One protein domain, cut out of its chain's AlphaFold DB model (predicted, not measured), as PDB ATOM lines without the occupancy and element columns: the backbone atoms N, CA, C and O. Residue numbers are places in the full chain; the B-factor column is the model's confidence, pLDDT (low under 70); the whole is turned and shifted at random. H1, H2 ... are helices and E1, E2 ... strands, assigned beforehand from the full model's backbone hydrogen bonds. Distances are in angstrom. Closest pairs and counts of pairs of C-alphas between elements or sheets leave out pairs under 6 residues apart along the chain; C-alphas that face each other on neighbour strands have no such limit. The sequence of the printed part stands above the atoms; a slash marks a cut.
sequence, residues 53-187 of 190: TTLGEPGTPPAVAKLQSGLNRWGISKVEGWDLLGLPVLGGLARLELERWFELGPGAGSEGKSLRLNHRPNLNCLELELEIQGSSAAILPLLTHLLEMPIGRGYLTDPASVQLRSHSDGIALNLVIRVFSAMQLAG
ATOM      1  N   THR A  53     234.127 174.249 223.075       75.75
ATOM      2  CA  THR A  53     235.569 174.511 222.908       75.75
ATOM      3  C   THR A  53     236.074 175.586 223.877       75.75
ATOM      4  O   THR A  53     237.192 175.493 224.378       75.75
ATOM      5  N   THR A  54     235.278 176.628 224.133       74.31
ATOM      6  CA  THR A  54     235.676 177.775 224.965       74.31
ATOM      7  C   THR A  54     235.459 177.523 226.451       74.31
ATOM      8  O   THR A  54     236.291 177.906 227.274       74.31
ATOM      9  N   LEU A  55     234.344 176.894 226.814       74.06
ATOM     10  CA  LEU A  55     234.002 176.646 228.208       74.06
ATOM     11  C   LEU A  55     234.514 175.296 228.683       74.06
ATOM     12  O   LEU A  55     234.677 175.149 229.882       74.06
ATOM     13  N   GLY A  56     234.838 174.354 227.799       79.38
ATOM     14  CA  GLY A  56     235.271 173.015 228.187       79.38
ATOM     15  C   GLY A  56     234.131 172.167 228.753       79.38
ATOM     16  O   GLY A  56     232.957 172.521 228.659       79.38
ATOM     17  N   GLU A  57     234.497 171.039 229.354       80.62
ATOM     18  CA  GLU A  57     233.564 170.115 230.001       80.62
ATOM     19  C   GLU A  57     233.502 170.370 231.517       80.62
ATOM     20  O   GLU A  57     234.522 170.726 232.120       80.62
ATOM     21  N   PRO A  58     232.340 170.168 232.167       81.00
ATOM     22  CA  PRO A  58     232.243 170.253 233.615       81.00
ATOM     23  C   PRO A  58     233.164 169.245 234.299       81.00
ATOM     24  O   PRO A  58     233.103 168.044 234.036       81.00
ATOM     25  N   GLY A  59     233.990 169.730 235.224       83.06
ATOM     26  CA  GLY A  59     234.757 168.859 236.112       83.06
ATOM     27  C   GLY A  59     233.854 168.052 237.052       83.06
ATOM     28  O   GLY A  59     232.659 168.315 237.190       83.06
ATOM     29  N   THR A  60     234.431 167.080 237.757       90.31
ATOM     30  CA  THR A  60     233.702 166.323 238.783       90.31
ATOM     31  C   THR A  60     233.336 167.240 239.953       90.31
ATOM     32  O   THR A  60     234.245 167.761 240.603       90.31
ATOM     33  N   PRO A  61     232.042 167.418 240.286       92.81
ATOM     34  CA  PRO A  61     231.651 168.299 241.377       92.81
ATOM     35  C   PRO A  61     232.218 167.835 242.727       92.81
ATOM     36  O   PRO A  61     232.108 166.648 243.061       92.81
ATOM     37  N   PRO A  62     232.755 168.748 243.552       94.00
ATOM     38  CA  PRO A  62     233.331 168.402 244.845       94.00
ATOM     39  C   PRO A  62     232.270 167.856 245.807       94.00
ATOM     40  O   PRO A  62     231.074 168.163 245.723       94.00
ATOM     41  N   ALA A  63     232.716 167.047 246.768       93.31
ATOM     42  CA  ALA A  63     231.855 166.539 247.827       93.31
ATOM     43  C   ALA A  63     231.338 167.680 248.719       93.31
ATOM     44  O   ALA A  63     232.076 168.601 249.069       93.31
ATOM     45  N   VAL A  64     230.086 167.568 249.168       90.75
ATOM     46  CA  VAL A  64     229.417 168.559 250.031       90.75
ATOM     47  C   VAL A  64     230.220 168.847 251.309       90.75
ATOM     48  O   VAL A  64     230.363 170.001 251.699       90.75
ATOM     49  N   ALA A  65     230.840 167.822 251.907       91.12
ATOM     50  CA  ALA A  65     231.678 167.971 253.100       91.12
ATOM     51  C   ALA A  65     232.903 168.885 252.875       91.12
ATOM     52  O   ALA A  65     233.290 169.650 253.766       91.12
ATOM     53  N   LYS A  66     233.495 168.857 251.669       93.69
ATOM     54  CA  LYS A  66     234.609 169.743 251.292       93.69
ATOM     55  C   LYS A  66     234.142 171.197 251.251       93.69
ATOM     56  O   LYS A  66     234.835 172.074 251.761       93.69
ATOM     57  N   LEU A  67     232.953 171.438 250.702       94.19
ATOM     58  CA  LEU A  67     232.368 172.777 250.625       94.19
ATOM     59  C   LEU A  67     232.010 173.320 252.005       94.19
ATOM     60  O   LEU A  67     232.339 174.460 252.307       94.19
ATOM     61  N   GLN A  68     231.427 172.489 252.871       93.06
ATOM     62  CA  GLN A  68     231.161 172.836 254.270       93.06
ATOM     63  C   GLN A  68     232.437 173.274 254.995       93.06
ATOM     64  O   GLN A  68     232.465 174.312 255.649       93.06
ATOM     65  N   SER A  69     233.524 172.522 254.817       91.88
ATOM     66  CA  SER A  69     234.830 172.877 255.382       91.88
ATOM     67  C   SER A  69     235.370 174.191 254.801       91.88
ATOM     68  O   SER A  69     235.966 174.990 255.519       91.88
ATOM     69  N   GLY A  70     235.152 174.441 253.506       92.88
ATOM     70  CA  GLY A  70     235.482 175.705 252.840       92.88
ATOM     71  C   GLY A  70     234.738 176.899 253.436       92.88
ATOM     72  O   GLY A  70     235.376 177.860 253.856       92.88
ATOM     73  N   LEU A  71     233.415 176.800 253.554       93.25
ATOM     74  CA  LEU A  71     232.553 177.854 254.096       93.25
ATOM     75  C   LEU A  71     232.834 178.136 255.571       93.25
ATOM     76  O   LEU A  71     232.933 179.298 255.958       93.25
ATOM     77  N   ASN A  72     233.090 177.097 256.369       92.12
ATOM     78  CA  ASN A  72     233.505 177.262 257.761       92.12
ATOM     79  C   ASN A  72     234.819 178.047 257.876       92.12
ATOM     80  O   ASN A  72     234.942 178.908 258.743       92.12
ATOM     81  N   ARG A  73     235.792 177.813 256.979       91.50
ATOM     82  CA  ARG A  73     237.032 178.614 256.928       91.50
ATOM     83  C   ARG A  73     236.784 180.066 256.530       91.50
ATOM     84  O   ARG A  73     237.588 180.924 256.868       91.50
ATOM     85  N   TRP A  74     235.691 180.334 255.821       92.88
ATOM     86  CA  TRP A  74     235.254 181.688 255.507       92.88
ATOM     87  C   TRP A  74     234.452 182.329 256.645       92.88
ATOM     88  O   TRP A  74     234.091 183.489 256.517       92.88
ATOM     89  N   GLY A  75     234.162 181.622 257.741       93.06
ATOM     90  CA  GLY A  75     233.287 182.111 258.817       93.06
ATOM     91  C   GLY A  75     231.788 181.942 258.536       93.06
ATOM     92  O   GLY A  75     230.955 182.295 259.366       93.06
ATOM     93  N   ILE A  76     231.421 181.341 257.401       93.69
ATOM     94  CA  ILE A  76     230.024 181.142 257.007       93.69
ATOM     95  C   ILE A  76     229.495 179.880 257.686       93.69
ATOM     96  O   ILE A  76     229.738 178.762 257.237       93.69
ATOM     97  N   SER A  77     228.745 180.072 258.768       84.88
ATOM     98  CA  SER A  77     228.119 178.988 259.540       84.88
ATOM     99  C   SER A  77     226.678 178.683 259.118       84.88
ATOM    100  O   SER A  77     226.165 177.603 259.409       84.88
ATOM    101  N   LYS A  78     226.018 179.615 258.420       82.19
ATOM    102  CA  LYS A  78     224.641 179.470 257.943       82.19
ATOM    103  C   LYS A  78     224.599 179.544 256.422       82.19
ATOM    104  O   LYS A  78     224.991 180.554 255.839       82.19
ATOM    105  N   VAL A  79     224.061 178.490 255.810       90.81
ATOM    106  CA  VAL A  79     223.786 178.442 254.374       90.81
ATOM    107  C   VAL A  79     222.313 178.140 254.146       90.81
ATOM    108  O   VAL A  79     221.812 177.108 254.587       90.81
ATOM    109  N   GLU A  80     221.613 179.053 253.485       91.38
ATOM    110  CA  GLU A  80     220.211 178.866 253.097       91.38
ATOM    111  C   GLU A  80     220.131 178.201 251.718       91.38
ATOM    112  O   GLU A  80     220.919 178.537 250.837       91.38
ATOM    113  N   GLY A  81     219.204 177.258 251.526       88.81
ATOM    114  CA  GLY A  81     219.067 176.522 250.260       88.81
ATOM    115  C   GLY A  81     220.185 175.500 250.005       88.81
ATOM    116  O   GLY A  81     220.504 175.197 248.858       88.81
ATOM    117  N   TRP A  82     220.826 174.986 251.061       90.00
ATOM    118  CA  TRP A  82     221.928 174.016 250.956       90.00
ATOM    119  C   TRP A  82     221.552 172.738 250.197       90.00
ATOM    120  O   TRP A  82     222.369 172.159 249.483       90.00
ATOM    121  N   ASP A  83     220.303 172.309 250.338       89.69
ATOM    122  CA  ASP A  83     219.707 171.171 249.644       89.69
ATOM    123  C   ASP A  83     219.758 171.316 248.115       89.69
ATOM    124  O   ASP A  83     219.910 170.317 247.407       89.69
ATOM    125  N   LEU A  84     219.754 172.549 247.598       89.31
ATOM    126  CA  LEU A  84     219.824 172.829 246.162       89.31
ATOM    127  C   LEU A  84     221.163 172.412 245.535       89.31
ATOM    128  O   LEU A  84     221.224 172.138 244.336       89.31
ATOM    129  N   LEU A  85     222.229 172.271 246.331       89.56
ATOM    130  CA  LEU A  85     223.506 171.714 245.861       89.56
ATOM    131  C   LEU A  85     223.411 170.224 245.491       89.56
ATOM    132  O   LEU A  85     224.290 169.704 244.794       89.56
ATOM    133  N   GLY A  86     222.356 169.541 245.948       86.62
ATOM    134  CA  GLY A  86     222.027 168.165 245.587       86.62
ATOM    135  C   GLY A  86     221.297 168.021 244.249       86.62
ATOM    136  O   GLY A  86     221.150 166.896 243.772       86.62
ATOM    137  N   LEU A  87     220.857 169.122 243.625       84.75
ATOM    138  CA  LEU A  87     220.140 169.063 242.351       84.75
ATOM    139  C   LEU A  87     221.035 168.529 241.214       84.75
ATOM    140  O   LEU A  87     222.215 168.895 241.130       84.75
ATOM    141  N   PRO A  88     220.482 167.711 240.296       80.75
ATOM    142  CA  PRO A  88     221.198 167.269 239.104       80.75
ATOM    143  C   PRO A  88     221.638 168.459 238.250       80.75
ATOM    144  O   PRO A  88     220.896 169.427 238.091       80.75
ATOM    145  N   VAL A  89     222.836 168.373 237.670       86.69
ATOM    146  CA  VAL A  89     223.456 169.420 236.837       86.69
ATOM    147  C   VAL A  89     223.706 170.727 237.602       86.69
ATOM    148  O   VAL A  89     224.841 170.956 238.004       86.69
ATOM    149  N   LEU A  90     222.689 171.563 237.852       88.62
ATOM    150  CA  LEU A  90     222.844 172.898 238.456       88.62
ATOM    151  C   LEU A  90     223.478 172.852 239.850       88.62
ATOM    152  O   LEU A  90     224.362 173.656 240.140       88.62
ATOM    153  N   GLY A  91     223.095 171.882 240.685       90.69
ATOM    154  CA  GLY A  91     223.738 171.678 241.982       90.69
ATOM    155  C   GLY A  91     225.209 171.288 241.825       90.69
ATOM    156  O   GLY A  91     226.067 171.794 242.538       90.69
ATOM    157  N   GLY A  92     225.540 170.450 240.838       91.81
ATOM    158  CA  GLY A  92     226.925 170.112 240.497       91.81
ATOM    159  C   GLY A  92     227.753 171.322 240.053       91.81
ATOM    160  O   GLY A  92     228.857 171.522 240.554       91.81
ATOM    161  N   LEU A  93     227.203 172.157 239.171       92.31
ATOM    162  CA  LEU A  93     227.874 173.363 238.678       92.31
ATOM    163  C   LEU A  93     228.065 174.405 239.783       92.31
ATOM    164  O   LEU A  93     229.143 174.974 239.915       92.31
ATOM    165  N   ALA A  94     227.061 174.602 240.637       93.50
ATOM    166  CA  ALA A  94     227.185 175.474 241.799       93.50
ATOM    167  C   ALA A  94     228.265 174.990 242.774       93.50
ATOM    168  O   ALA A  94     229.007 175.796 243.328       93.50
ATOM    169  N   ARG A  95     228.406 173.672 242.956       95.38
ATOM    170  CA  ARG A  95     229.489 173.097 243.766       95.38
ATOM    171  C   ARG A  95     230.872 173.368 243.166       95.38
ATOM    172  O   ARG A  95     231.789 173.664 243.929       95.38
ATOM    173  N   LEU A  96     231.019 173.302 241.840       94.56
ATOM    174  CA  LEU A  96     232.260 173.684 241.151       94.56
ATOM    175  C   LEU A  96     232.560 175.179 241.312       94.56
ATOM    176  O   LEU A  96     233.702 175.553 241.566       94.56
ATOM    177  N   GLU A  97     231.534 176.025 241.222       95.19
ATOM    178  CA  GLU A  97     231.694 177.468 241.390       95.19
ATOM    179  C   GLU A  97     232.095 177.846 242.818       95.19
ATOM    180  O   GLU A  97     233.030 178.621 243.014       95.19
ATOM    181  N   LEU A  98     231.475 177.236 243.828       95.06
ATOM    182  CA  LEU A  98     231.881 177.426 245.222       95.06
ATOM    183  C   LEU A  98     233.318 176.950 245.471       95.06
ATOM    184  O   LEU A  98     234.065 177.596 246.199       95.06
ATOM    185  N   GLU A  99     233.735 175.841 244.860       94.75
ATOM    186  CA  GLU A  99     235.127 175.396 244.944       94.75
ATOM    187  C   GLU A  99     236.097 176.387 244.305       94.75
ATOM    188  O   GLU A  99     237.133 176.668 244.909       94.75
ATOM    189  N   ARG A 100     235.737 176.976 243.159       94.00
ATOM    190  CA  ARG A 100     236.513 178.054 242.535       94.00
ATOM    191  C   ARG A 100     236.661 179.243 243.479       94.00
ATOM    192  O   ARG A 100     237.758 179.774 243.625       94.00
ATOM    193  N   TRP A 101     235.596 179.652 244.171       93.75
ATOM    194  CA  TRP A 101     235.673 180.754 245.138       93.75
ATOM    195  C   TRP A 101     236.725 180.489 246.218       93.75
ATOM    196  O   TRP A 101     237.479 181.389 246.590       93.75
ATOM    197  N   PHE A 102     236.840 179.240 246.677       92.56
ATOM    198  CA  PHE A 102     237.780 178.847 247.726       92.56
ATOM    199  C   PHE A 102     239.256 178.839 247.309       92.56
ATOM    200  O   PHE A 102     240.100 178.640 248.184       92.56
ATOM    201  N   GLU A 103     239.584 179.069 246.035       91.81
ATOM    202  CA  GLU A 103     240.970 179.139 245.550       91.81
ATOM    203  C   GLU A 103     241.732 180.340 246.132       91.81
ATOM    204  O   GLU A 103     242.902 180.196 246.485       91.81
ATOM    205  N   LEU A 104     241.071 181.494 246.303       87.06
ATOM    206  CA  LEU A 104     241.686 182.698 246.878       87.06
ATOM    207  C   LEU A 104     241.346 182.890 248.369       87.06
ATOM    208  O   LEU A 104     242.179 183.363 249.141       87.06
ATOM    209  N   GLY A 105     240.148 182.476 248.801       82.19
ATOM    210  CA  GLY A 105     239.684 182.683 250.179       82.19
ATOM    211  C   GLY A 105     239.455 184.164 250.539       82.19
ATOM    212  O   GLY A 105     239.844 185.058 249.794       82.19
ATOM    213  N   PRO A 106     238.841 184.472 251.694       79.12
ATOM    214  CA  PRO A 106     238.407 185.829 252.021       79.12
ATOM    215  C   PRO A 106     239.549 186.774 252.440       79.12
ATOM    216  O   PRO A 106     239.332 187.976 252.583       79.12
ATOM    217  N   GLY A 107     240.766 186.250 252.623       80.81
ATOM    218  CA  GLY A 107     241.915 186.984 253.158       80.81
ATOM    219  C   GLY A 107     241.860 187.176 254.681       80.81
ATOM    220  O   GLY A 107     240.844 186.931 255.331       80.81
ATOM    221  N   ALA A 108     242.983 187.591 255.274       79.50
ATOM    222  CA  ALA A 108     243.060 187.851 256.711       79.50
ATOM    223  C   ALA A 108     242.219 189.081 257.098       79.50
ATOM    224  O   ALA A 108     242.290 190.120 256.440       79.50
ATOM    225  N   GLY A 109     241.448 188.972 258.183       81.06
ATOM    226  CA  GLY A 109     240.585 190.059 258.660       81.06
ATOM    227  C   GLY A 109     239.278 190.226 257.876       81.06
ATOM    228  O   GLY A 109     238.623 191.257 258.014       81.06
ATOM    229  N   SER A 110     238.904 189.231 257.069       88.50
ATOM    230  CA  SER A 110     237.597 189.146 256.420       88.50
ATOM    231  C   SER A 110     236.802 187.963 256.957       88.50
ATOM    232  O   SER A 110     237.358 186.911 257.269       88.50
ATOM    233  N   GLU A 111     235.490 188.124 257.015       91.62
ATOM    234  CA  GLU A 111     234.551 187.130 257.504       91.62
ATOM    235  C   GLU A 111     233.316 187.113 256.603       91.62
ATOM    236  O   GLU A 111     232.627 188.123 256.415       91.62
ATOM    237  N   GLY A 112     233.037 185.949 256.033       92.50
ATOM    238  CA  GLY A 112     231.791 185.652 255.352       92.50
ATOM    239  C   GLY A 112     230.655 185.576 256.363       92.50
ATOM    240  O   GLY A 112     230.744 184.881 257.371       92.50
ATOM    241  N   LYS A 113     229.576 186.300 256.090       92.81
ATOM    242  CA  LYS A 113     228.410 186.412 256.971       92.81
ATOM    243  C   LYS A 113     227.322 185.421 256.594       92.81
ATOM    244  O   LYS A 113     226.716 184.807 257.468       92.81
ATOM    245  N   SER A 114     227.068 185.260 255.299       94.31
ATOM    246  CA  SER A 114     226.054 184.330 254.818       94.31
ATOM    247  C   SER A 114     226.319 183.888 253.384       94.31
ATOM    248  O   SER A 114     226.944 184.598 252.596       94.31
ATOM    249  N   LEU A 115     225.817 182.697 253.067       94.88
ATOM    250  CA  LEU A 115     225.621 182.228 251.704       94.88
ATOM    251  C   LEU A 115     224.155 181.813 251.571       94.88
ATOM    252  O   LEU A 115     223.632 181.089 252.420       94.88
ATOM    253  N   ARG A 116     223.477 182.266 250.524       94.38
ATOM    254  CA  ARG A 116     222.094 181.881 250.232       94.38
ATOM    255  C   ARG A 116     221.999 181.391 248.800       94.38
ATOM    256  O   ARG A 116     222.567 182.001 247.898       94.38
ATOM    257  N   LEU A 117     221.300 180.281 248.605       92.62
ATOM    258  CA  LEU A 117     221.051 179.709 247.294       92.62
ATOM    259  C   LEU A 117     219.590 179.934 246.912       92.62
ATOM    260  O   LEU A 117     218.686 179.537 247.641       92.62
ATOM    261  N   ASN A 118     219.389 180.538 245.740       83.31
ATOM    262  CA  ASN A 118     218.101 180.729 245.075       83.31
ATOM    263  C   ASN A 118     217.062 181.499 245.918       83.31
ATOM    264  O   ASN A 118     216.060 180.950 246.371       83.31
ATOM    265  N   HIS A 119     217.249 182.816 246.066       63.50
ATOM    266  CA  HIS A 119     216.223 183.682 246.666       63.50
ATOM    267  C   HIS A 119     214.942 183.760 245.799       63.50
ATOM    268  O   HIS A 119     213.860 184.061 246.307       63.50
ATOM    269  N   ARG A 120     215.046 183.450 244.492       57.22
ATOM    270  CA  ARG A 120     213.926 183.286 243.552       57.22
ATOM    271  C   ARG A 120     214.147 182.046 242.675       57.22
ATOM    272  O   ARG A 120     215.129 182.015 241.942       57.22
ATOM    273  N   PRO A 121     213.262 181.038 242.698       55.38
ATOM    274  CA  PRO A 121     213.460 179.822 241.919       55.38
ATOM    275  C   PRO A 121     213.372 180.092 240.409       55.38
ATOM    276  O   PRO A 121     212.329 180.501 239.898       55.38
ATOM    277  N   ASN A 122     214.465 179.820 239.696       69.19
ATOM    278  CA  ASN A 122     214.522 179.697 238.241       69.19
ATOM    279  C   ASN A 122     214.979 178.272 237.889       69.19
ATOM    280  O   ASN A 122     215.864 177.726 238.540       69.19
ATOM    281  N   LEU A 123     214.371 177.656 236.874       69.88
ATOM    282  CA  LEU A 123     214.720 176.300 236.430       69.88
ATOM    283  C   LEU A 123     216.028 176.252 235.625       69.88
ATOM    284  O   LEU A 123     216.614 175.183 235.484       69.88
ATOM    285  N   ASN A 124     216.486 177.395 235.111       79.88
ATOM    286  CA  ASN A 124     217.609 177.463 234.170       79.88
ATOM    287  C   ASN A 124     218.925 177.920 234.810       79.88
ATOM    288  O   ASN A 124     219.970 177.886 234.161       79.88
ATOM    289  N   CYS A 125     218.886 178.385 236.058       88.00
ATOM    290  CA  CYS A 125     220.070 178.823 236.777       88.00
ATOM    291  C   CYS A 125     219.909 178.667 238.284       88.00
ATOM    292  O   CYS A 125     218.795 178.603 238.801       88.00
ATOM    293  N   LEU A 126     221.042 178.642 238.982       91.12
ATOM    294  CA  LEU A 126     221.081 178.731 240.435       91.12
ATOM    295  C   LEU A 126     221.722 180.054 240.845       91.12
ATOM    296  O   LEU A 126     222.837 180.348 240.419       91.12
ATOM    297  N   GLU A 127     221.032 180.851 241.657       93.12
ATOM    298  CA  GLU A 127     221.605 182.082 242.209       93.12
ATOM    299  C   GLU A 127     222.377 181.778 243.498       93.12
ATOM    300  O   GLU A 127     221.848 181.136 244.404       93.12
ATOM    301  N   LEU A 128     223.617 182.253 243.580       94.38
ATOM    302  CA  LEU A 128     224.471 182.230 244.760       94.38
ATOM    303  C   LEU A 128     224.604 183.662 245.274       94.38
ATOM    304  O   LEU A 128     225.196 184.509 244.607       94.38
ATOM    305  N   GLU A 129     224.056 183.932 246.453       95.50
ATOM    306  CA  GLU A 129     224.189 185.215 247.134       95.50
ATOM    307  C   GLU A 129     225.170 185.091 248.298       95.50
ATOM    308  O   GLU A 129     224.909 184.392 249.277       95.50
ATOM    309  N   LEU A 130     226.297 185.788 248.187       95.31
ATOM    310  CA  LEU A 130     227.357 185.843 249.181       95.31
ATOM    311  C   LEU A 130     227.339 187.198 249.885       95.31
ATOM    312  O   LEU A 130     227.373 188.246 249.239       95.31
ATOM    313  N   GLU A 131     227.387 187.171 251.211       95.12
ATOM    314  CA  GLU A 131     227.679 188.347 252.023       95.12
ATOM    315  C   GLU A 131     228.987 188.145 252.781       95.12
ATOM    316  O   GLU A 131     229.167 187.151 253.489       95.12
ATOM    317  N   ILE A 132     229.898 189.103 252.653       94.12
ATOM    318  CA  ILE A 132     231.208 189.084 253.297       94.12
ATOM    319  C   ILE A 132     231.602 190.489 253.741       94.12
ATOM    320  O   ILE A 132     231.288 191.477 253.082       94.12
ATOM    321  N   GLN A 133     232.301 190.589 254.862       94.00
ATOM    322  CA  GLN A 133     232.819 191.845 255.385       94.00
ATOM    323  C   GLN A 133     234.304 191.706 255.692       94.00
ATOM    324  O   GLN A 133     234.733 190.679 256.204       94.00
ATOM    325  N   GLY A 134     235.087 192.743 255.422       93.56
ATOM    326  CA  GLY A 134     236.504 192.755 255.762       93.56
ATOM    327  C   GLY A 134     237.189 194.043 255.343       93.56
ATOM    328  O   GLY A 134     236.544 195.003 254.921       93.56
ATOM    329  N   SER A 135     238.515 194.068 255.442       92.44
ATOM    330  CA  SER A 135     239.299 195.207 254.960       92.44
ATOM    331  C   SER A 135     239.206 195.346 253.434       92.44
ATOM    332  O   SER A 135     239.122 194.353 252.708       92.44
ATOM    333  N   SER A 136     239.293 196.572 252.911       90.81
ATOM    334  CA  SER A 136     239.281 196.814 251.459       90.81
ATOM    335  C   SER A 136     240.393 196.054 250.726       90.81
ATOM    336  O   SER A 136     240.189 195.580 249.612       90.81
ATOM    337  N   ALA A 137     241.555 195.905 251.369       90.06
ATOM    338  CA  ALA A 137     242.705 195.186 250.825       90.06
ATOM    339  C   ALA A 137     242.452 193.679 250.652       90.06
ATOM    340  O   ALA A 137     243.072 193.060 249.794       90.06
ATOM    341  N   ALA A 138     241.542 193.098 251.437       91.06
ATOM    342  CA  ALA A 138     241.157 191.697 251.327       91.06
ATOM    343  C   ALA A 138     239.935 191.501 250.409       91.06
ATOM    344  O   ALA A 138     239.918 190.590 249.584       91.06
ATOM    345  N   ILE A 139     238.936 192.388 250.497       92.31
ATOM    346  CA  ILE A 139     237.677 192.263 249.747       92.31
ATOM    347  C   ILE A 139     237.837 192.581 248.257       92.31
ATOM    348  O   ILE A 139     237.216 191.910 247.439       92.31
ATOM    349  N   LEU A 140     238.644 193.577 247.870       91.12
ATOM    350  CA  LEU A 140     238.752 193.966 246.456       91.12
ATOM    351  C   LEU A 140     239.407 192.883 245.577       91.12
ATOM    352  O   LEU A 140     238.832 192.572 244.535       91.12
ATOM    353  N   PRO A 141     240.538 192.255 245.964       91.75
ATOM    354  CA  PRO A 141     241.088 191.131 245.203       91.75
ATOM    355  C   PRO A 141     240.132 189.941 245.149       91.75
ATOM    356  O   PRO A 141     239.980 189.322 244.098       91.75
ATOM    357  N   LEU A 142     239.449 189.657 246.264       92.75
ATOM    358  CA  LEU A 142     238.437 188.610 246.305       92.75
ATOM    359  C   LEU A 142     237.295 188.899 245.333       92.75
ATOM    360  O   LEU A 142     236.906 188.009 244.591       92.75
ATOM    361  N   LEU A 143     236.770 190.125 245.305       93.56
ATOM    362  CA  LEU A 143     235.708 190.503 244.379       93.56
ATOM    363  C   LEU A 143     236.136 190.286 242.925       93.56
ATOM    364  O   LEU A 143     235.364 189.718 242.161       93.56
ATOM    365  N   THR A 144     237.356 190.690 242.557       93.56
ATOM    366  CA  THR A 144     237.897 190.436 241.215       93.56
ATOM    367  C   THR A 144     237.869 188.944 240.900       93.56
ATOM    368  O   THR A 144     237.263 188.561 239.906       93.56
ATOM    369  N   HIS A 145     238.414 188.106 241.789       93.12
ATOM    370  CA  HIS A 145     238.398 186.646 241.639       93.12
ATOM    371  C   HIS A 145     236.978 186.089 241.505       93.12
ATOM    372  O   HIS A 145     236.695 185.292 240.619       93.12
ATOM    373  N   LEU A 146     236.040 186.530 242.344       93.44
ATOM    374  CA  LEU A 146     234.654 186.061 242.301       93.44
ATOM    375  C   LEU A 146     233.953 186.427 240.984       93.44
ATOM    376  O   LEU A 146     233.138 185.645 240.501       93.44
ATOM    377  N   LEU A 147     234.291 187.567 240.380       93.81
ATOM    378  CA  LEU A 147     233.733 188.023 239.103       93.81
ATOM    379  C   LEU A 147     234.431 187.430 237.870       93.81
ATOM    380  O   LEU A 147     233.935 187.606 236.756       93.81
ATOM    381  N   GLU A 148     235.563 186.743 238.034       91.31
ATOM    382  CA  GLU A 148     236.249 186.100 236.914       91.31
ATOM    383  C   GLU A 148     235.384 185.013 236.273       91.31
ATOM    384  O   GLU A 148     234.760 184.186 236.944       91.31
ATOM    385  N   MET A 149     235.382 184.997 234.938       86.12
ATOM    386  CA  MET A 149     234.689 183.964 234.182       86.12
ATOM    387  C   MET A 149     235.353 182.592 234.395       86.12
ATOM    388  O   MET A 149     236.577 182.479 234.277       86.12
ATOM    389  N   PRO A 150     234.573 181.517 234.607       86.44
ATOM    390  CA  PRO A 150     235.076 180.164 234.837       86.44
ATOM    391  C   PRO A 150     235.466 179.464 233.518       86.44
ATOM    392  O   PRO A 150     234.940 178.406 233.173       86.44
ATOM    393  N   ILE A 151     236.382 180.065 232.752       82.31
ATOM    394  CA  ILE A 151     236.842 179.532 231.458       82.31
ATOM    395  C   ILE A 151     237.401 178.112 231.646       82.31
ATOM    396  O   ILE A 151     238.173 177.854 232.570       82.31
ATOM    397  N   GLY A 152     237.012 177.189 230.763       81.38
ATOM    398  CA  GLY A 152     237.475 175.798 230.794       81.38
ATOM    399  C   GLY A 152     236.808 174.899 231.845       81.38
ATOM    400  O   GLY A 152     237.286 173.786 232.051       81.38
ATOM    401  N   ARG A 153     235.738 175.351 232.523       84.50
ATOM    402  CA  ARG A 153     235.035 174.578 233.568       84.50
ATOM    403  C   ARG A 153     233.642 174.057 233.196       84.50
ATOM    404  O   ARG A 153     232.977 173.478 234.047       84.50
ATOM    405  N   GLY A 154     233.174 174.279 231.972       83.69
ATOM    406  CA  GLY A 154     231.922 173.744 231.421       83.69
ATOM    407  C   GLY A 154     230.635 174.399 231.922       83.69
ATOM    408  O   GLY A 154     229.544 173.866 231.712       83.69
ATOM    409  N   TYR A 155     230.729 175.558 232.571       88.50
ATOM    410  CA  TYR A 155     229.577 176.335 233.027       88.50
ATOM    411  C   TYR A 155     229.791 177.834 232.828       88.50
ATOM    412  O   TYR A 155     230.892 178.285 232.517       88.50
ATOM    413  N   LEU A 156     228.712 178.600 232.984       89.25
ATOM    414  CA  LEU A 156     228.732 180.058 232.913       89.25
ATOM    415  C   LEU A 156     228.292 180.664 234.236       89.25
ATOM    416  O   LEU A 156     227.442 180.108 234.935       89.25
ATOM    417  N   THR A 157     228.844 181.835 234.532       90.88
ATOM    418  CA  THR A 157     228.417 182.678 235.642       90.88
ATOM    419  C   THR A 157     228.023 184.061 235.142       90.88
ATOM    420  O   THR A 157     228.660 184.608 234.244       90.88
ATOM    421  N   ASP A 158     226.957 184.619 235.712       90.38
ATOM    422  CA  ASP A 158     226.491 185.988 235.459       90.38
ATOM    423  C   ASP A 158     226.415 186.748 236.789       90.38
ATOM    424  O   ASP A 158     225.599 186.383 237.647       90.38
ATOM    425  N   PRO A 159     227.248 187.777 237.005       91.88
ATOM    426  CA  PRO A 159     227.112 188.671 238.147       91.88
ATOM    427  C   PRO A 159     225.811 189.482 238.046       91.88
ATOM    428  O   PRO A 159     225.724 190.482 237.338       91.88
ATOM    429  N   ALA A 160     224.788 189.077 238.795       91.00
ATOM    430  CA  ALA A 160     223.486 189.737 238.793       91.00
ATOM    431  C   ALA A 160     223.456 191.003 239.663       91.00
ATOM    432  O   ALA A 160     222.709 191.939 239.377       91.00
ATOM    433  N   SER A 161     224.233 191.038 240.749       94.06
ATOM    434  CA  SER A 161     224.331 192.207 241.626       94.06
ATOM    435  C   SER A 161     225.670 192.244 242.346       94.06
ATOM    436  O   SER A 161     226.138 191.221 242.838       94.06
ATOM    437  N   VAL A 162     226.260 193.434 242.441       96.06
ATOM    438  CA  VAL A 162     227.453 193.710 243.247       96.06
ATOM    439  C   VAL A 162     227.180 194.965 244.060       96.06
ATOM    440  O   VAL A 162     226.911 196.027 243.498       96.06
ATOM    441  N   GLN A 163     227.247 194.858 245.382       96.62
ATOM    442  CA  GLN A 163     227.055 195.981 246.291       96.62
ATOM    443  C   GLN A 163     228.221 196.055 247.266       96.62
ATOM    444  O   GLN A 163     228.488 195.111 248.005       96.62
ATOM    445  N   LEU A 164     228.889 197.206 247.288       95.12
ATOM    446  CA  LEU A 164     229.940 197.522 248.248       95.12
ATOM    447  C   LEU A 164     229.433 198.625 249.172       95.12
ATOM    448  O   LEU A 164     229.025 199.692 248.714       95.12
ATOM    449  N   ARG A 165     229.458 198.371 250.479       95.06
ATOM    450  CA  ARG A 165     229.072 199.336 251.513       95.06
ATOM    451  C   ARG A 165     230.262 199.605 252.416       95.06
ATOM    452  O   ARG A 165     230.860 198.665 252.934       95.06
ATOM    453  N   SER A 166     230.596 200.874 252.623       92.06
ATOM    454  CA  SER A 166     231.604 201.255 253.613       92.06
ATOM    455  C   SER A 166     231.103 200.952 255.023       92.06
ATOM    456  O   SER A 166     229.963 201.277 255.357       92.06
ATOM    457  N   HIS A 167     231.972 200.397 255.855       85.31
ATOM    458  CA  HIS A 167     231.772 200.216 257.287       85.31
ATOM    459  C   HIS A 167     232.915 200.906 258.044       85.31
ATOM    460  O   HIS A 167     233.948 201.209 257.451       85.31
ATOM    461  N   SER A 168     232.743 201.130 259.350       79.50
ATOM    462  CA  SER A 168     233.763 201.715 260.245       79.50
ATOM    463  C   SER A 168     235.180 201.172 260.023       79.50
ATOM    464  O   SER A 168     236.128 201.950 259.992       79.50
ATOM    465  N   ASP A 169     235.303 199.860 259.804       79.06
ATOM    466  CA  ASP A 169     236.585 199.145 259.776       79.06
ATOM    467  C   ASP A 169     236.855 198.440 258.433       79.06
ATOM    468  O   ASP A 169     237.711 197.560 258.344       79.06
ATOM    469  N   GLY A 170     236.121 198.792 257.369       88.62
ATOM    470  CA  GLY A 170     236.320 198.173 256.058       88.62
ATOM    471  C   GLY A 170     235.134 198.286 255.106       88.62
ATOM    472  O   GLY A 170     234.453 199.308 255.042       88.62
ATOM    473  N   ILE A 171     234.904 197.228 254.330       93.31
ATOM    474  CA  ILE A 171     233.851 197.149 253.320       93.31
ATOM    475  C   ILE A 171     233.039 195.873 253.540       93.31
ATOM    476  O   ILE A 171     233.588 194.799 253.781       93.31
ATOM    477  N   ALA A 172     231.721 196.000 253.438       94.25
ATOM    478  CA  ALA A 172     230.810 194.878 253.284       94.25
ATOM    479  C   ALA A 172     230.475 194.704 251.797       94.25
ATOM    480  O   ALA A 172     230.019 195.649 251.147       94.25
ATOM    481  N   LEU A 173     230.700 193.503 251.278       95.12
ATOM    482  CA  LEU A 173     230.339 193.070 249.936       95.12
ATOM    483  C   LEU A 173     229.101 192.173 250.015       95.12
ATOM    484  O   LEU A 173     229.094 191.174 250.733       95.12
ATOM    485  N   ASN A 174     228.083 192.515 249.234       96.44
ATOM    486  CA  ASN A 174     227.010 191.604 248.856       96.44
ATOM    487  C   ASN A 174     227.124 191.335 247.349       96.44
ATOM    488  O   ASN A 174     227.193 192.271 246.548       96.44
ATOM    489  N   LEU A 175     227.212 190.060 246.984       96.00
ATOM    490  CA  LEU A 175     227.409 189.592 245.619       96.00
ATOM    491  C   LEU A 175     226.348 188.553 245.285       96.00
ATOM    492  O   LEU A 175     226.197 187.582 246.019       96.00
ATOM    493  N   VAL A 176     225.681 188.718 244.148       95.06
ATOM    494  CA  VAL A 176     224.780 187.713 243.579       95.06
ATOM    495  C   VAL A 176     225.348 187.253 242.245       95.06
ATOM    496  O   VAL A 176     225.488 188.059 241.324       95.06
ATOM    497  N   ILE A 177     225.646 185.961 242.130       94.19
ATOM    498  CA  ILE A 177     226.087 185.312 240.889       94.19
ATOM    499  C   ILE A 177     225.070 184.251 240.491       94.19
ATOM    500  O   ILE A 177     224.650 183.444 241.314       94.19
ATOM    501  N   ARG A 178     224.698 184.208 239.215       92.69
ATOM    502  CA  ARG A 178     223.887 183.128 238.647       92.69
ATOM    503  C   ARG A 178     224.785 182.115 237.976       92.69
ATOM    504  O   ARG A 178     225.622 182.501 237.173       92.69
ATOM    505  N   VAL A 179     224.576 180.839 238.260       92.25
ATOM    506  CA  VAL A 179     225.291 179.725 237.633       92.25
ATOM    507  C   VAL A 179     224.380 179.063 236.605       92.25
ATOM    508  O   VAL A 179     223.258 178.676 236.937       92.25
ATOM    509  N   PHE A 180     224.866 178.906 235.375       88.81
ATOM    510  CA  PHE A 180     224.140 178.278 234.268       88.81
ATOM    511  C   PHE A 180     224.895 177.075 233.721       88.81
ATOM    512  O   PHE A 180     226.127 177.069 233.649       88.81
ATOM    513  N   SER A 181     224.144 176.102 233.212       82.81
ATOM    514  CA  SER A 181     224.704 175.096 232.319       82.81
ATOM    515  C   SER A 181     224.885 175.680 230.920       82.81
ATOM    516  O   SER A 181     223.918 176.073 230.265       82.81
ATOM    517  N   ALA A 182     226.127 175.676 230.437       75.00
ATOM    518  CA  ALA A 182     226.441 176.052 229.063       75.00
ATOM    519  C   ALA A 182     225.722 175.151 228.042       75.00
ATOM    520  O   ALA A 182     225.247 175.627 227.013       75.00
ATOM    521  N   MET A 183     225.579 173.858 228.358       70.75
ATOM    522  CA  MET A 183     224.904 172.886 227.495       70.75
ATOM    523  C   MET A 183     223.391 173.107 227.424       70.75
ATOM    524  O   MET A 183     222.815 173.015 226.341       70.75
ATOM    525  N   GLN A 184     222.741 173.433 228.548       72.44
ATOM    526  CA  GLN A 184     221.305 173.745 228.550       72.44
ATOM    527  C   GLN A 184     221.017 175.039 227.780       72.44
ATOM    528  O   GLN A 184     220.066 175.085 227.003       72.44
ATOM    529  N   LEU A 185     221.865 176.063 227.922       69.12
ATOM    530  CA  LEU A 185     221.745 177.308 227.153       69.12
ATOM    531  C   LEU A 185     221.929 177.095 225.645       69.12
ATOM    532  O   LEU A 185     221.306 177.791 224.847       69.12
ATOM    533  N   ALA A 186     222.744 176.116 225.249       64.31
ATOM    534  CA  ALA A 186     222.933 175.731 223.853       64.31
ATOM    535  C   ALA A 186     221.814 174.823 223.298       64.31
ATOM    536  O   ALA A 186     221.872 174.446 222.129       64.31
ATOM    537  N   GLY A 187     220.814 174.450 224.112       60.03
ATOM    538  CA  GLY A 187     219.736 173.540 223.709       60.03
ATOM    539  C   GLY A 187     220.191 172.090 223.505       60.03
ATOM    540  O   GLY A 187     219.538 171.342 222.786       60.03
TER     541      GLY A 187
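What this domain is: This is residues 53 to 187 of the 190 residues of an uncharacterized protein of Planctomycetes bacterium (UniProt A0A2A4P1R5). A twisted sheet of four strands is covered on one face by two helices, H3 and H4, in two layers; its other face is bare of named helices. H1 and H2 sit beside H3 towards the E1 edge, and H5 ends the long E3-E4 hairpin. The printed part has 135 residues, in the order H1 H2 H3 E1 E2 H4 E3 E4 H5; the sheet, E1 - E2 - E4 - E3, is antiparallel and the class mixed. It is compact, with a radius of gyration of the C-alphas of 14.4 A, and elongated, 48 by 27 by 26 A.

Where its parts are: E1 is residues 111 to 117, E2 125 to 134 (28.7 A), E4 170 to 181 (35.1 A) and E3 155 to 167 (34.1 A), which bends by 52 degrees at residue 160. H3 is residues 90 to 101 (16.5 A), H4 136 to 147 (16.1 A), H1 64 to 73, H2 82 to 86 and H5 182 to 185. C-alpha 64 is at (229.417, 168.559, 250.031), C-alpha 185 at (221.745, 177.308, 227.153).

How they stand to each other: N 113 and O 131 (E1, E2) are 2.8 A apart, N 128 and O 177 (E2, E4) 2.8 A, and N 163 and O 174 (E4, E3) 2.8 A, within hydrogen-bond range. E1 and E2 form a hairpin. E2, H4, E3 is a split strand-helix-strand unit, E4 between its strands, with a right-handed crossover. H4 runs along the strands, 8.1 A over the sheet; H3, on the same face, runs slantwise at 8.6 A. H3 touches H1 with residues 95 to 99 alone (C-alphas of Leu 67 and Glu 99, 6.8 A), and H2 only at the corner (Leu 85 and Gly 91, 3.9 A). H1, H2 and H5 only graze the sheet. Every O i to N i+4 pair is within range in H1 and H3; H4 has 7 of 8, H2 0 of 1 but 2 of 2 i+3 pairs, and H5 is too short.

The domain as a whole: The C-alphas of Ser 168 and Gly 187, the farthest apart, are 48.2 A apart. The printed part has no cut and no long link. Mean pLDDT of the printed part is 88.0; residues 119 to 123 and 185 to 187 are under 70.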